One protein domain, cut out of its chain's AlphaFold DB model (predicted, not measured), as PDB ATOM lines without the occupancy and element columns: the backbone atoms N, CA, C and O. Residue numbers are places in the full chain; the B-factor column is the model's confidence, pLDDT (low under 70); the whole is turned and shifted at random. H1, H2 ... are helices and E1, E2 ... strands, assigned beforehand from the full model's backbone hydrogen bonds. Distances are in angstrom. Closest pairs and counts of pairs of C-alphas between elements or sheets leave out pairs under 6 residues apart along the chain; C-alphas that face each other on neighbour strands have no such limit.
ATOM      1  N   ILE A 450     -20.101  25.748 -25.347       80.31
ATOM      2  CA  ILE A 450     -19.068  24.725 -25.119       80.31
ATOM      3  C   ILE A 450     -19.542  23.708 -24.068       80.31
ATOM      4  O   ILE A 450     -20.063  24.074 -23.010       80.31
ATOM      5  N   VAL A 451     -19.336  22.417 -24.341       73.75
ATOM      6  CA  VAL A 451     -19.698  21.297 -23.457       73.75
ATOM      7  C   VAL A 451     -18.507  20.341 -23.294       73.75
ATOM      8  O   VAL A 451     -17.707  20.153 -24.207       73.75
ATOM      9  N   GLN A 452     -18.384  19.726 -22.116       71.75
ATOM     10  CA  GLN A 452     -17.333  18.759 -21.783       71.75
ATOM     11  C   GLN A 452     -17.970  17.418 -21.407       71.75
ATOM     12  O   GLN A 452     -18.925  17.394 -20.631       71.75
ATOM     13  N   LYS A 453     -17.439  16.309 -21.942       61.44
ATOM     14  CA  LYS A 453     -17.803  14.940 -21.535       61.44
ATOM     15  C   LYS A 453     -16.655  14.299 -20.752       61.44
ATOM     16  O   LYS A 453     -16.648  14.354 -19.526       61.44
ATOM     17  N   TRP A 454     -15.677  13.759 -21.475       50.12
ATOM     18  CA  TRP A 454     -14.620  12.881 -20.957       50.12
ATOM     19  C   TRP A 454     -13.604  13.584 -20.046       50.12
ATOM     20  O   TRP A 454     -13.210  13.040 -19.019       50.12
ATOM     21  N   THR A 455     -13.227  14.816 -20.394       61.72
ATOM     22  CA  THR A 455     -12.128  15.553 -19.755       61.72
ATOM     23  C   THR A 455     -12.637  16.870 -19.190       61.72
ATOM     24  O   THR A 455     -13.274  17.637 -19.908       61.72
ATOM     25  N   GLN A 456     -12.346  17.134 -17.914       72.19
ATOM     26  CA  GLN A 456     -12.921  18.250 -17.157       72.19
ATOM     27  C   GLN A 456     -11.862  19.317 -16.830       72.19
ATOM     28  O   GLN A 456     -11.013  19.097 -15.963       72.19
ATOM     29  N   VAL A 457     -11.916  20.485 -17.481       78.06
ATOM     30  CA  VAL A 457     -11.115  21.669 -17.095       78.06
ATOM     31  C   VAL A 457     -11.895  22.577 -16.139       78.06
ATOM     32  O   VAL A 457     -13.123  22.564 -16.108       78.06
ATOM     33  N   LYS A 458     -11.185  23.385 -15.340       80.81
ATOM     34  CA  LYS A 458     -11.800  24.259 -14.320       80.81
ATOM     35  C   LYS A 458     -12.870  25.179 -14.922       80.81
ATOM     36  O   LYS A 458     -12.632  25.799 -15.956       80.81
ATOM     37  N   ALA A 459     -13.997  25.342 -14.224       68.31
ATOM     38  CA  ALA A 459     -15.126  26.160 -14.681       68.31
ATOM     39  C   ALA A 459     -14.722  27.603 -15.048       68.31
ATOM     40  O   ALA A 459     -15.052  28.064 -16.133       68.31
ATOM     41  N   GLU A 460     -13.910  28.257 -14.210       77.12
ATOM     42  CA  GLU A 460     -13.344  29.604 -14.438       77.12
ATOM     43  C   GLU A 460     -12.537  29.718 -15.750       77.12
ATOM     44  O   GLU A 460     -12.428  30.789 -16.344       77.12
ATOM     45  N   LEU A 461     -11.922  28.616 -16.194       81.75
ATOM     46  CA  LEU A 461     -11.149  28.553 -17.434       81.75
ATOM     47  C   LEU A 461     -12.059  28.267 -18.637       81.75
ATOM     48  O   LEU A 461     -11.873  28.872 -19.690       81.75
ATOM     49  N   LEU A 462     -13.066  27.400 -18.469       82.44
ATOM     50  CA  LEU A 462     -14.093  27.158 -19.486       82.44
ATOM     51  C   LEU A 462     -14.904  28.424 -19.788       82.44
ATOM     52  O   LEU A 462     -15.140  28.722 -20.949       82.44
ATOM     53  N   GLU A 463     -15.305  29.176 -18.765       76.81
ATOM     54  CA  GLU A 463     -16.073  30.421 -18.897       76.81
ATOM     55  C   GLU A 463     -15.302  31.475 -19.710       76.81
ATOM     56  O   GLU A 463     -15.837  32.085 -20.633       76.81
ATOM     57  N   ARG A 464     -13.993  31.605 -19.464       82.06
ATOM     58  CA  ARG A 464     -13.114  32.470 -20.268       82.06
ATOM     59  C   ARG A 464     -12.910  31.964 -21.703       82.06
ATOM     60  O   ARG A 464     -12.675  32.778 -22.592       82.06
ATOM     61  N   PHE A 465     -12.996  30.655 -21.939       90.44
ATOM     62  CA  PHE A 465     -12.915  30.056 -23.277       90.44
ATOM     63  C   PHE A 465     -14.228  30.172 -24.057       90.44
ATOM     64  O   PHE A 465     -14.202  30.408 -25.261       90.44
ATOM     65  N   GLN A 466     -15.368  30.110 -23.363       86.19
ATOM     66  CA  GLN A 466     -16.672  30.482 -23.902       86.19
ATOM     67  C   GLN A 466     -16.611  31.936 -24.386       86.19
ATOM     68  O   GLN A 466     -16.727  32.164 -25.583       86.19
ATOM     69  N   HIS A 467     -16.231  32.887 -23.524       81.25
ATOM     70  CA  HIS A 467     -16.084  34.303 -23.897       81.25
ATOM     71  C   HIS A 467     -15.130  34.586 -25.073       81.25
ATOM     72  O   HIS A 467     -15.327  35.562 -25.796       81.25
ATOM     73  N   LEU A 468     -14.119  33.743 -25.300       84.88
ATOM     74  CA  LEU A 468     -13.251  33.842 -26.476       84.88
ATOM     75  C   LEU A 468     -14.003  33.519 -27.776       84.88
ATOM     76  O   LEU A 468     -13.896  34.263 -28.753       84.88
ATOM     77  N   ILE A 469     -14.778  32.432 -27.774       83.56
ATOM     78  CA  ILE A 469     -15.625  32.021 -28.900       83.56
ATOM     79  C   ILE A 469     -16.789  33.003 -29.085       83.56
ATOM     80  O   ILE A 469     -17.097  33.376 -30.215       83.56
ATOM     81  N   ASP A 470     -17.379  33.485 -27.991       78.06
ATOM     82  CA  ASP A 470     -18.454  34.482 -27.979       78.06
ATOM     83  C   ASP A 470     -18.043  35.777 -28.698       78.06
ATOM     84  O   ASP A 470     -18.818  36.336 -29.473       78.06
ATOM     85  N   ALA A 471     -16.813  36.244 -28.451       76.62
ATOM     86  CA  ALA A 471     -16.261  37.470 -29.026       76.62
ATOM     87  C   ALA A 471     -15.702  37.296 -30.452       76.62
ATOM     88  O   ALA A 471     -15.453  38.292 -31.135       76.62
ATOM     89  N   LYS A 472     -15.472  36.055 -30.903       78.12
ATOM     90  CA  LYS A 472     -14.925  35.723 -32.231       78.12
ATOM     91  C   LYS A 472     -15.578  34.459 -32.829       78.12
ATOM     92  O   LYS A 472     -14.862  33.501 -33.138       78.12
ATOM     93  N   PRO A 473     -16.905  34.423 -33.044       74.38
ATOM     94  CA  PRO A 473     -17.603  33.203 -33.462       74.38
ATOM     95  C   PRO A 473     -17.136  32.659 -34.820       74.38
ATOM     96  O   PRO A 473     -17.249  31.462 -35.069       74.38
ATOM     97  N   ASP A 474     -16.567  33.511 -35.676       75.25
ATOM     98  CA  ASP A 474     -16.063  33.145 -37.006       75.25
ATOM     99  C   ASP A 474     -14.666  32.480 -36.974       75.25
ATOM    100  O   ASP A 474     -14.132  32.106 -38.016       75.25
ATOM    101  N   THR A 475     -14.071  32.290 -35.787       80.94
ATOM    102  CA  THR A 475     -12.891  31.414 -35.595       80.94
ATOM    103  C   THR A 475     -13.246  29.925 -35.584       80.94
ATOM    104  O   THR A 475     -12.362  29.077 -35.702       80.94
ATOM    105  N   LEU A 476     -14.534  29.583 -35.473       85.38
ATOM    106  CA  LEU A 476     -15.001  28.205 -35.583       85.38
ATOM    107  C   LEU A 476     -15.083  27.784 -37.050       85.38
ATOM    108  O   LEU A 476     -15.913  28.269 -37.819       85.38
ATOM    109  N   HIS A 477     -14.239  26.831 -37.422       82.88
ATOM    110  CA  HIS A 477     -14.215  26.233 -38.745       82.88
ATOM    111  C   HIS A 477     -15.195  25.054 -38.823       82.88
ATOM    112  O   HIS A 477     -15.082  24.101 -38.051       82.88
ATOM    113  N   PHE A 478     -16.134  25.104 -39.771       78.81
ATOM    114  CA  PHE A 478     -17.140  24.064 -40.009       78.81
ATOM    115  C   PHE A 478     -16.825  23.266 -41.284       78.81
ATOM    116  O   PHE A 478     -16.561  23.838 -42.347       78.81
ATOM    117  N   THR A 479     -16.912  21.936 -41.187       73.38
ATOM    118  CA  THR A 479     -16.807  21.007 -42.321       73.38
ATOM    119  C   THR A 479     -18.161  20.350 -42.594       73.38
ATOM    120  O   THR A 479     -18.767  19.790 -41.678       73.38
ATOM    121  N   TYR A 480     -18.622  20.375 -43.847       73.25
ATOM    122  CA  TYR A 480     -19.955  19.894 -44.251       73.25
ATOM    123  C   TYR A 480     -19.884  18.696 -45.207       73.25
ATOM    124  O   TYR A 480     -18.965  18.601 -46.019       73.25
ATOM    125  N   ALA A 481     -20.873  17.801 -45.147       62.47
ATOM    126  CA  ALA A 481     -21.021  16.690 -46.090       62.47
ATOM    127  C   ALA A 481     -21.557  17.164 -47.453       62.47
ATOM    128  O   ALA A 481     -22.577  17.846 -47.506       62.47
ATOM    129  N   SER A 482     -20.926  16.762 -48.560       61.84
ATOM    130  CA  SER A 482     -21.390  17.080 -49.919       61.84
ATOM    131  C   SER A 482     -22.755  16.469 -50.260       61.84
ATOM    132  O   SER A 482     -22.955  15.259 -50.128       61.84
ATOM    133  N   SER A 483     -23.653  17.284 -50.818       51.44
ATOM    134  CA  SER A 483     -24.846  16.812 -51.535       51.44
ATOM    135  C   SER A 483     -24.481  16.243 -52.920       51.44
ATOM    136  O   SER A 483     -23.392  16.498 -53.433       51.44
ATOM    137  N   LYS A 484     -25.401  15.493 -53.545       50.22
ATOM    138  CA  LYS A 484     -25.355  15.213 -54.999       50.22
ATOM    139  C   LYS A 484     -25.905  16.369 -55.840       50.22
ATOM    140  O   LYS A 484     -25.747  16.359 -57.055       50.22
ATOM    141  N   ASP A 485     -26.584  17.314 -55.198       51.31
ATOM    142  CA  ASP A 485     -27.142  18.511 -55.809       51.31
ATOM    143  C   ASP A 485     -26.295  19.719 -55.387       51.31
ATOM    144  O   ASP A 485     -26.346  20.162 -54.235       51.31
ATOM    145  N   GLU A 486     -25.500  20.235 -56.327       52.25
ATOM    146  CA  GLU A 486     -24.588  21.371 -56.126       52.25
ATOM    147  C   GLU A 486     -25.318  22.688 -55.794       52.25
ATOM    148  O   GLU A 486     -24.673  23.656 -55.397       52.25
ATOM    149  N   THR A 487     -26.653  22.738 -55.901       52.09
ATOM    150  CA  THR A 487     -27.461  23.905 -55.501       52.09
ATOM    151  C   THR A 487     -27.839  23.912 -54.013       52.09
ATOM    152  O   THR A 487     -28.418  24.887 -53.533       52.09
ATOM    153  N   THR A 488     -27.498  22.857 -53.259       51.16
ATOM    154  CA  THR A 488     -27.836  22.739 -51.828       51.16
ATOM    155  C   THR A 488     -27.004  23.720 -50.977       51.16
ATOM    156  O   THR A 488     -25.779  23.582 -50.948       51.16
ATOM    157  N   PRO A 489     -27.611  24.674 -50.238       56.28
ATOM    158  CA  PRO A 489     -26.860  25.638 -49.431       56.28
ATOM    159  C   PRO A 489     -26.204  24.979 -48.196       56.28
ATOM    160  O   PRO A 489     -26.789  24.047 -47.630       56.28
ATOM    161  N   PRO A 490     -25.023  25.444 -47.731       52.06
ATOM    162  CA  PRO A 490     -24.263  24.779 -46.666       52.06
ATOM    163  C   PRO A 490     -25.016  24.572 -45.345       52.06
ATOM    164  O   PRO A 490     -24.820  23.556 -44.683       52.06
ATOM    165  N   GLU A 491     -25.920  25.474 -44.960       53.78
ATOM    166  CA  GLU A 491     -26.694  25.386 -43.712       53.78
ATOM    167  C   GLU A 491     -27.677  24.194 -43.695       53.78
ATOM    168  O   GLU A 491     -28.028  23.668 -42.625       53.78
ATOM    169  N   ALA A 492     -28.094  23.743 -44.885       54.25
ATOM    170  CA  ALA A 492     -28.937  22.566 -45.083       54.25
ATOM    171  C   ALA A 492     -28.142  21.245 -45.070       54.25
ATOM    172  O   ALA A 492     -28.740  20.180 -44.927       54.25
ATOM    173  N   LEU A 493     -26.810  21.297 -45.184       59.62
ATOM    174  CA  LEU A 493     -25.946  20.117 -45.144       59.62
ATOM    175  C   LEU A 493     -25.697  19.650 -43.698       59.62
ATOM    176  O   LEU A 493     -25.812  20.408 -42.724       59.62
ATOM    177  N   ASN A 494     -25.327  18.377 -43.550       63.88
ATOM    178  CA  ASN A 494     -24.901  17.833 -42.263       63.88
ATOM    179  C   ASN A 494     -23.467  18.280 -41.952       63.88
ATOM    180  O   ASN A 494     -22.562  18.118 -42.773       63.88
ATOM    181  N   VAL A 495     -23.267  18.823 -40.750       68.44
ATOM    182  CA  VAL A 495     -21.945  19.170 -40.215       68.44
ATOM    183  C   VAL A 495     -21.234  17.876 -39.824       68.44
ATOM    184  O   VAL A 495     -21.740  17.118 -39.002       68.44
ATOM    185  N   LEU A 496     -20.065  17.630 -40.413       63.47
ATOM    186  CA  LEU A 496     -19.222  16.467 -40.125       63.47
ATOM    187  C   LEU A 496     -18.206  16.746 -39.013       63.47
ATOM    188  O   LEU A 496     -17.833  15.840 -38.272       63.47
ATOM    189  N   LYS A 497     -17.731  17.993 -38.909       74.81
ATOM    190  CA  LYS A 497     -16.713  18.406 -37.936       74.81
ATOM    191  C   LYS A 497     -16.810  19.905 -37.660       74.81
ATOM    192  O   LYS A 497     -17.118  20.676 -38.570       74.81
ATOM    193  N   VAL A 498     -16.486  20.307 -36.432       85.06
ATOM    194  CA  VAL A 498     -16.197  21.704 -36.076       85.06
ATOM    195  C   VAL A 498     -14.857  21.764 -35.348       85.06
ATOM    196  O   VAL A 498     -14.562  20.886 -34.536       85.06
ATOM    197  N   THR A 499     -14.036  22.773 -35.627       88.56
ATOM    198  CA  THR A 499     -12.730  22.979 -34.974       88.56
ATOM    199  C   THR A 499     -12.474  24.448 -34.653       88.56
ATOM    200  O   THR A 499     -12.914  25.329 -35.386       88.56
ATOM    201  N   ILE A 500     -11.701  24.699 -33.598       90.06
ATOM    202  CA  ILE A 500     -11.024  25.972 -33.325       90.06
ATOM    203  C   ILE A 500      -9.519  25.706 -33.230       90.06
ATOM    204  O   ILE A 500      -9.102  24.643 -32.770       90.06
ATOM    205  N   GLU A 501      -8.703  26.639 -33.703       89.81
ATOM    206  CA  GLU A 501      -7.272  26.417 -33.914       89.81
ATOM    207  C   GLU A 501      -6.491  27.693 -33.606       89.81
ATOM    208  O   GLU A 501      -6.907  28.777 -34.012       89.81
ATOM    209  N   SER A 502      -5.369  27.572 -32.902       88.62
ATOM    210  CA  SER A 502      -4.346  28.614 -32.804       88.62
ATOM    211  C   SER A 502      -3.083  28.195 -33.557       88.62
ATOM    212  O   SER A 502      -3.029  27.123 -34.152       88.62
ATOM    213  N   ASP A 503      -2.045  29.026 -33.522       83.75
ATOM    214  CA  ASP A 503      -0.687  28.630 -33.909       83.75
ATOM    215  C   ASP A 503      -0.226  27.320 -33.235       83.75
ATOM    216  O   ASP A 503       0.288  26.430 -33.914       83.75
ATOM    217  N   ARG A 504      -0.470  27.168 -31.930       82.56
ATOM    218  CA  ARG A 504      -0.022  26.038 -31.110       82.56
ATOM    219  C   ARG A 504      -0.921  24.799 -31.136       82.56
ATOM    220  O   ARG A 504      -0.391  23.693 -31.178       82.56
ATOM    221  N   ASP A 505      -2.242  24.950 -31.048       88.94
ATOM    222  CA  ASP A 505      -3.164  23.843 -30.740       88.94
ATOM    223  C   ASP A 505      -4.445  23.896 -31.594       88.94
ATOM    224  O   ASP A 505      -5.010  24.965 -31.820       88.94
ATOM    225  N   MET A 506      -4.977  22.735 -31.991       89.50
ATOM    226  CA  MET A 506      -6.314  22.578 -32.578       89.50
ATOM    227  C   MET A 506      -7.228  21.770 -31.646       89.50
ATOM    228  O   MET A 506      -6.943  20.617 -31.315       89.50
ATOM    229  N   ILE A 507      -8.381  22.338 -31.289       90.50
ATOM    230  CA  ILE A 507      -9.460  21.662 -30.556       90.50
ATOM    231  C   ILE A 507     -10.605  21.361 -31.529       90.50
ATOM    232  O   ILE A 507     -11.060  22.229 -32.272       90.50
ATOM    233  N   GLY A 508     -11.081  20.116 -31.527       87.81
ATOM    234  CA  GLY A 508     -12.208  19.654 -32.334       87.81
ATOM    235  C   GLY A 508     -13.412  19.274 -31.485       87.81
ATOM    236  O   GLY A 508     -13.275  18.696 -30.402       87.81
ATOM    237  N   PHE A 509     -14.597  19.583 -32.006       88.75
ATOM    238  CA  PHE A 509     -15.875  19.414 -31.331       88.75
ATOM    239  C   PHE A 509     -16.817  18.492 -32.112       88.75
ATOM    240  O   PHE A 509     -16.859  18.525 -33.345       88.75
ATOM    241  N   LEU A 510     -17.638  17.734 -31.384       78.06
ATOM    242  CA  LEU A 510     -18.904  17.214 -31.901       78.06
ATOM    243  C   LEU A 510     -19.950  18.332 -31.804       78.06
ATOM    244  O   LEU A 510     -20.069  18.969 -30.755       78.06
ATOM    245  N   PHE A 511     -20.693  18.574 -32.884       79.94
ATOM    246  CA  PHE A 511     -21.697  19.637 -32.956       79.94
ATOM    247  C   PHE A 511     -23.118  19.079 -32.860       79.94
ATOM    248  O   PHE A 511     -23.560  18.312 -33.713       79.94
ATOM    249  N   GLU A 512     -23.846  19.502 -31.831       73.12
ATOM    250  CA  GLU A 512     -25.221  19.086 -31.569       73.12
ATOM    251  C   GLU A 512     -26.191  20.153 -32.106       73.12
ATOM    252  O   GLU A 512     -26.482  21.152 -31.443       73.12
ATOM    253  N   LYS A 513     -26.666  19.964 -33.349       62.38
ATOM    254  CA  LYS A 513     -27.424  20.976 -34.123       62.38
ATOM    255  C   LYS A 513     -28.686  21.482 -33.401       62.38
ATOM    256  O   LYS A 513     -29.038  22.648 -33.556       62.38
ATOM    257  N   GLU A 514     -29.326  20.646 -32.581       52.84
ATOM    258  CA  GLU A 514     -30.541  20.984 -31.817       52.84
ATOM    259  C   GLU A 514     -30.291  21.890 -30.600       52.84
ATOM    260  O   GLU A 514     -31.178  22.641 -30.194       52.84
ATOM    261  N   THR A 515     -29.093  21.844 -30.007       55.31
ATOM    262  CA  THR A 515     -28.744  22.621 -28.801       55.31
ATOM    263  C   THR A 515     -27.691  23.699 -29.065       55.31
ATOM    264  O   THR A 515     -27.377  24.468 -28.159       55.31
ATOM    265  N   GLN A 516     -27.142  23.755 -30.287       67.94
ATOM    266  CA  GLN A 516     -25.964  24.552 -30.663       67.94
ATOM    267  C   GLN A 516     -24.738  24.269 -29.769       67.94
ATOM    268  O   GLN A 516     -23.871  25.130 -29.585       67.94
ATOM    269  N   SER A 517     -24.651  23.053 -29.214       74.56
ATOM    270  CA  SER A 517     -23.542  22.653 -28.347       74.56
ATOM    271  C   SER A 517     -22.329  22.178 -29.144       74.56
ATOM    272  O   SER A 517     -22.447  21.412 -30.100       74.56
ATOM    273  N   LEU A 518     -21.153  22.599 -28.691       81.88
ATOM    274  CA  LEU A 518     -19.831  22.194 -29.153       81.88
ATOM    275  C   LEU A 518     -19.180  21.345 -28.057       81.88
ATOM    276  O   LEU A 518     -18.603  21.861 -27.097       81.88
ATOM    277  N   ILE A 519     -19.315  20.027 -28.176       81.81
ATOM    278  CA  ILE A 519     -18.792  19.068 -27.202       81.81
ATOM    279  C   ILE A 519     -17.323  18.796 -27.532       81.81
ATOM    280  O   ILE A 519     -17.038  18.254 -28.600       81.81
ATOM    281  N   ILE A 520     -16.394  19.140 -26.634       84.12
ATOM    282  CA  ILE A 520     -14.953  18.891 -26.826       84.12
ATOM    283  C   ILE A 520     -14.714  17.388 -27.032       84.12
ATOM    284  O   ILE A 520     -15.103  16.576 -26.190       84.12
ATOM    285  N   ASN A 521     -14.082  17.035 -28.157       80.94
ATOM    286  CA  ASN A 521     -13.942  15.650 -28.614       80.94
ATOM    287  C   ASN A 521     -12.511  15.265 -29.020       80.94
ATOM    288  O   ASN A 521     -12.112  14.123 -28.800       80.94
ATOM    289  N   THR A 522     -11.737  16.198 -29.590       84.38
ATOM    290  CA  THR A 522     -10.329  15.978 -29.971       84.38
ATOM    291  C   THR A 522      -9.438  17.166 -29.614       84.38
ATOM    292  O   THR A 522      -9.877  18.310 -29.727       84.38
ATOM    293  N   LEU A 523      -8.172  16.910 -29.291       86.44
ATOM    294  CA  LEU A 523      -7.096  17.896 -29.165       86.44
ATOM    295  C   LEU A 523      -5.896  17.425 -30.002       86.44
ATOM    296  O   LEU A 523      -5.489  16.273 -29.886       86.44
ATOM    297  N   ARG A 524      -5.319  18.305 -30.823       85.38
ATOM    298  CA  ARG A 524      -4.093  18.056 -31.596       85.38
ATOM    299  C   ARG A 524      -3.145  19.253 -31.428       85.38
ATOM    300  O   ARG A 524      -3.504  20.331 -31.897       85.38
ATOM    301  N   PRO A 525      -1.966  19.094 -30.809       81.88
ATOM    302  CA  PRO A 525      -0.904  20.094 -30.881       81.88
ATOM    303  C   PRO A 525      -0.366  20.205 -32.315       81.88
ATOM    304  O   PRO A 525      -0.256  19.206 -33.029       81.88
ATOM    305  N   ASN A 526      -0.003  21.411 -32.741       71.06
ATOM    306  CA  ASN A 526       0.524  21.668 -34.084       71.06
ATOM    307  C   ASN A 526       2.042  21.431 -34.188       71.06
ATOM    308  O   ASN A 526       2.529  21.141 -35.277       71.06
ATOM    309  N   GLU A 527       2.782  21.524 -33.075       58.00
ATOM    310  CA  GLU A 527       4.252  21.376 -33.043       58.00
ATOM    311  C   GLU A 527       4.748  19.992 -32.559       58.00
ATOM    312  O   GLU A 527       5.947  19.730 -32.608       58.00
ATOM    313  N   GLU A 528       3.860  19.077 -32.137       44.25
ATOM    314  CA  GLU A 528       4.226  17.737 -31.631       44.25
ATOM    315  C   GLU A 528       3.658  16.598 -32.508       44.25
ATOM    316  O   GLU A 528       2.517  16.175 -32.335       44.25
ATOM    317  N   ASN A 529       4.477  16.089 -33.441       48.91
ATOM    318  CA  ASN A 529       4.396  14.762 -34.092       48.91
ATOM    319  C   ASN A 529       2.991  14.163 -34.363       48.91
ATOM    320  O   ASN A 529       2.737  13.002 -34.061       48.91
ATOM    321  N   GLU A 530       2.085  14.936 -34.969       52.31
ATOM    322  CA  GLU A 530       0.757  14.508 -35.463       52.31
ATOM    323  C   GLU A 530      -0.232  13.876 -34.454       52.31
ATOM    324  O   GLU A 530      -1.347  13.533 -34.855       52.31
ATOM    325  N   VAL A 531       0.094  13.768 -33.159       57.31
ATOM    326  CA  VAL A 531      -0.746  13.052 -32.182       57.31
ATOM    327  C   VAL A 531      -2.104  13.742 -31.996       57.31
ATOM    328  O   VAL A 531      -2.198  14.877 -31.524       57.31
ATOM    329  N   VAL A 532      -3.180  13.024 -32.331       71.75
ATOM    330  CA  VAL A 532      -4.565  13.447 -32.083       71.75
ATOM    331  C   VAL A 532      -5.089  12.733 -30.844       71.75
ATOM    332  O   VAL A 532      -5.454  11.562 -30.894       71.75
ATOM    333  N   TYR A 533      -5.181  13.455 -29.734       73.56
ATOM    334  CA  TYR A 533      -5.837  12.973 -28.523       73.56
ATOM    335  C   TYR A 533      -7.355  13.040 -28.716       73.56
ATOM    336  O   TYR A 533      -7.890  14.100 -29.054       73.56
ATOM    337  N   SER A 534      -8.070  11.940 -28.484       73.00
ATOM    338  CA  SER A 534      -9.532  11.861 -28.620       73.00
ATOM    339  C   SER A 534     -10.190  11.249 -27.390       73.00
ATOM    340  O   SER A 534      -9.651  10.321 -26.792       73.00
ATOM    341  N   GLY A 535     -11.379  11.735 -27.031       63.00
ATOM    342  CA  GLY A 535     -12.142  11.179 -25.912       63.00
ATOM    343  C   GLY A 535     -11.375  11.236 -24.585       63.00
ATOM    344  O   GLY A 535     -10.872  12.291 -24.198       63.00
ATOM    345  N   SER A 536     -11.271  10.094 -23.903       52.12
ATOM    346  CA  SER A 536     -10.537   9.915 -22.641       52.12
ATOM    347  C   SER A 536      -9.020  10.131 -22.748       52.12
ATOM    348  O   SER A 536      -8.403  10.502 -21.752       52.12
ATOM    349  N   ALA A 537      -8.416   9.976 -23.934       56.16
ATOM    350  CA  ALA A 537      -6.979  10.200 -24.139       56.16
ATOM    351  C   ALA A 537      -6.568  11.685 -24.025       56.16
ATOM    352  O   ALA A 537      -5.384  12.015 -23.919       56.16
ATOM    353  N   ILE A 538      -7.535  12.611 -24.027       73.00
ATOM    354  CA  ILE A 538      -7.284  14.025 -23.749       73.00
ATOM    355  C   ILE A 538      -7.097  14.193 -22.235       73.00
ATOM    356  O   ILE A 538      -8.072  14.254 -21.488       73.00
ATOM    357  N   THR A 539      -5.862  14.324 -21.748       77.25
ATOM    358  CA  THR A 539      -5.647  14.547 -20.306       77.25
ATOM    359  C   THR A 539      -6.087  15.953 -19.877       77.25
ATOM    360  O   THR A 539      -5.932  16.932 -20.615       77.25
ATOM    361  N   THR A 540      -6.586  16.089 -18.642       77.00
ATOM    362  CA  THR A 540      -6.988  17.392 -18.073       77.00
ATOM    363  C   THR A 540      -5.850  18.414 -18.090       77.00
ATOM    364  O   THR A 540      -6.108  19.605 -18.264       77.00
ATOM    365  N   GLY A 541      -4.595  17.967 -17.959       74.12
ATOM    366  CA  GLY A 541      -3.412  18.818 -18.098       74.12
ATOM    367  C   GLY A 541      -3.256  19.374 -19.516       74.12
ATOM    368  O   GLY A 541      -3.203  20.593 -19.679       74.12
ATOM    369  N   LYS A 542      -3.260  18.499 -20.536       81.88
ATOM    370  CA  LYS A 542      -3.125  18.886 -21.953       81.88
ATOM    371  C   LYS A 542      -4.262  19.826 -22.386       81.88
ATOM    372  O   LYS A 542      -3.990  20.904 -22.913       81.88
ATOM    373  N   LEU A 543      -5.518  19.510 -22.049       86.56
ATOM    374  CA  LEU A 543      -6.661  20.378 -22.369       86.56
ATOM    375  C   LEU A 543      -6.630  21.714 -21.611       86.56
ATOM    376  O   LEU A 543      -6.895  22.758 -22.204       86.56
ATOM    377  N   SER A 544      -6.260  21.717 -20.324       86.62
ATOM    378  CA  SER A 544      -6.116  22.969 -19.564       86.62
ATOM    379  C   SER A 544      -5.011  23.857 -20.134       86.62
ATOM    380  O   SER A 544      -5.158  25.077 -20.107       86.62
ATOM    381  N   ALA A 545      -3.921  23.276 -20.648       86.19
ATOM    382  CA  ALA A 545      -2.817  24.018 -21.247       86.19
ATOM    383  C   ALA A 545      -3.225  24.686 -22.570       86.19
ATOM    384  O   ALA A 545      -3.059  25.901 -22.690       86.19
ATOM    385  N   ALA A 546      -3.814  23.933 -23.506       88.12
ATOM    386  CA  ALA A 546      -4.289  24.457 -24.791       88.12
ATOM    387  C   ALA A 546      -5.357  25.551 -24.602       88.12
ATOM    388  O   ALA A 546      -5.234  26.659 -25.128       88.12
ATOM    389  N   VAL A 547      -6.362  25.294 -23.755       90.81
ATOM    390  CA  VAL A 547      -7.416  26.277 -23.453       90.81
ATOM    391  C   VAL A 547      -6.844  27.516 -22.753       90.81
ATOM    392  O   VAL A 547      -7.195  28.635 -23.120       90.81
ATOM    393  N   SER A 548      -5.924  27.358 -21.791       89.31
ATOM    394  CA  SER A 548      -5.262  28.509 -21.146       89.31
ATOM    395  C   SER A 548      -4.430  29.329 -22.125       89.31
ATOM    396  O   SER A 548      -4.351  30.544 -21.958       89.31
ATOM    397  N   TYR A 549      -3.824  28.689 -23.128       90.88
ATOM    398  CA  TYR A 549      -3.044  29.361 -24.158       90.88
ATOM    399  C   TYR A 549      -3.944  30.208 -25.068       90.88
ATOM    400  O   TYR A 549      -3.763  31.423 -25.125       90.88
ATOM    401  N   MET A 550      -4.983  29.614 -25.671       91.38
ATOM    402  CA  MET A 550      -5.945  30.339 -26.522       91.38
ATOM    403  C   MET A 550      -6.619  31.509 -25.783       91.38
ATOM    404  O   MET A 550      -6.820  32.581 -26.349       91.38
ATOM    405  N   VAL A 551      -6.934  31.327 -24.495       89.69
ATOM    406  CA  VAL A 551      -7.544  32.351 -23.625       89.69
ATOM    407  C   VAL A 551      -6.556  33.444 -23.179       89.69
ATOM    408  O   VAL A 551      -6.985  34.540 -22.812       89.69
ATOM    409  N   ALA A 552      -5.249  33.170 -23.169       87.06
ATOM    410  CA  ALA A 552      -4.213  34.153 -22.838       87.06
ATOM    411  C   ALA A 552      -3.729  34.948 -24.061       87.06
ATOM    412  O   ALA A 552      -3.369  36.113 -23.903       87.06
ATOM    413  N   TYR A 553      -3.758  34.329 -25.245       88.56
ATOM    414  CA  TYR A 553      -3.265  34.873 -26.513       88.56
ATOM    415  C   TYR A 553      -4.364  34.832 -27.592       88.56
ATOM    416  O   TYR A 553      -4.221  34.139 -28.604       88.56
ATOM    417  N   PRO A 554      -5.502  35.531 -27.395       84.75
ATOM    418  CA  PRO A 554      -6.680  35.438 -28.265       84.75
ATOM    419  C   PRO A 554      -6.427  35.879 -29.717       84.75
ATOM    420  O   PRO A 554      -7.244  35.610 -30.596       84.75
ATOM    421  N   GLU A 555      -5.331  36.584 -29.987       82.44
ATOM    422  CA  GLU A 555      -4.821  36.951 -31.311       82.44
ATOM    423  C   GLU A 555      -4.214  35.787 -32.112       82.44
ATOM    424  O   GLU A 555      -4.164  35.884 -33.335       82.44
ATOM    425  N   THR A 556      -3.802  34.696 -31.459       85.62
ATOM    426  CA  THR A 556      -3.232  33.506 -32.126       85.62
ATOM    427  C   THR A 556      -4.291  32.601 -32.755       85.62
ATOM    428  O   THR A 556      -3.968  31.777 -33.607       85.62
ATOM    429  N   VAL A 557      -5.559  32.754 -32.352       86.31
ATOM    430  CA  VAL A 557      -6.682  31.951 -32.849       86.31
ATOM    431  C   VAL A 557      -7.002  32.318 -34.299       86.31
ATOM    432  O   VAL A 557      -7.321  33.468 -34.617       86.31
ATOM    433  N   LEU A 558      -6.930  31.318 -35.173       80.44
ATOM    434  CA  LEU A 558      -7.034  31.439 -36.619       80.44
ATOM    435  C   LEU A 558      -8.497  31.460 -37.088       80.44
ATOM    436  O   LEU A 558      -9.363  30.779 -36.545       80.44
ATOM    437  N   ILE A 559      -8.758  32.204 -38.164       75.00
ATOM    438  CA  ILE A 559     -10.022  32.166 -38.912       75.00
ATOM    439  C   ILE A 559      -9.783  31.337 -40.176       75.00
ATOM    440  O   ILE A 559      -8.893  31.665 -40.964       75.00
ATOM    441  N   LYS A 560     -10.572  30.277 -40.391       65.25
ATOM    442  CA  LYS A 560     -10.491  29.421 -41.588       65.25
ATOM    443  C   LYS A 560     -11.858  29.310 -42.277       65.25
ATOM    444  O   LYS A 560     -12.808  28.877 -41.624       65.25
ATOM    445  N   PRO A 561     -11.974  29.644 -43.581       55.22
ATOM    446  CA  PRO A 561     -13.240  29.550 -44.314       55.22
ATOM    447  C   PRO A 561     -13.768  28.112 -44.310       55.22
ATOM    448  O   PRO A 561     -12.980  27.174 -44.206       55.22
ATOM    449  N   TYR A 562     -15.087  27.933 -44.404       53.34
ATOM    450  CA  TYR A 562     -15.715  26.608 -44.379       53.34
ATOM    451  C   TYR A 562     -15.268  25.731 -45.559       53.34
ATOM    452  O   TYR A 562     -15.011  26.229 -46.656       53.34
TER     453      TYR A 562
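This is residues 450 to 562 of the 1141 residues of an uncharacterized protein of Flavobacteriaceae bacterium M625 (UniProt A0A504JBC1). A twisted sheet of four strands is crossed on one face by helix H2, and a second helix, H1, packs on H2 rather than on the sheet. The long loop between E1 and E2 makes one end of the elongated whole, where residues 484 to 489 stick out. The printed part has 113 residues, under half in named elements, in the order H1 E1 E2 E3 E4 H2; the class is mixed. The sheet, ordered E1 E2 E3 E4, is antiparallel throughout, a meander in which each strand is the antiparallel neighbour of the one before. It is compact, with a radius of gyration of the C-alphas of 14.4 A, and spans 44 by 28 by 27 A.

E3, residues 505 to 512, and E4, residues 517 to 525, form a hairpin, with N 508 and O 522 2.8 A apart, within hydrogen-bond range. E4 bends by 55 degrees at residue 521. E2, residues 495 to 501, forms a hairpin with E3, N 507 to O 500 being 2.8 A. E1, residues 477 to 481, is an edge strand and forms a hairpin with E2, N 479 to O 497 being 2.9 A. H2, residues 540 to 552, is on the sheet in two layers, a helix on one face of a sheet, at a height over the sheet of 10.0 A. It runs across the strands, at 81 degrees to E3 on the local plane; its closest C-alphas to E3 are Ala 546 and Asp 505, 6.1 A. H1, residues 459 to 471, is not on the sheet but touches H2, the closest C-alphas being Phe 465 and Val 551, 5.9 A, at a steep tilt of 43 degrees, the same way. In H2 every O i to N i+4 pair is within hydrogen-bond range; in H1, 8 of 9.

E3 measures 22.6 A from first to last C-alpha, E4 22.9 A, H1 18.3 A and H2 17.6 A. H1 begins at C-alpha 459 (-15.126, 26.160, -14.681), and H2 ends at C-alpha 552 (-4.213, 34.153, -22.838).

The two C-alphas farthest apart, of Glu 460 and Asp 485, are 45.0 A apart. The printed part has no cut. The links E1 to E2 and E4 to H2 are long. Mean pLDDT of the printed part is 74.1, with 35 residues under 70, among them 481 to 496.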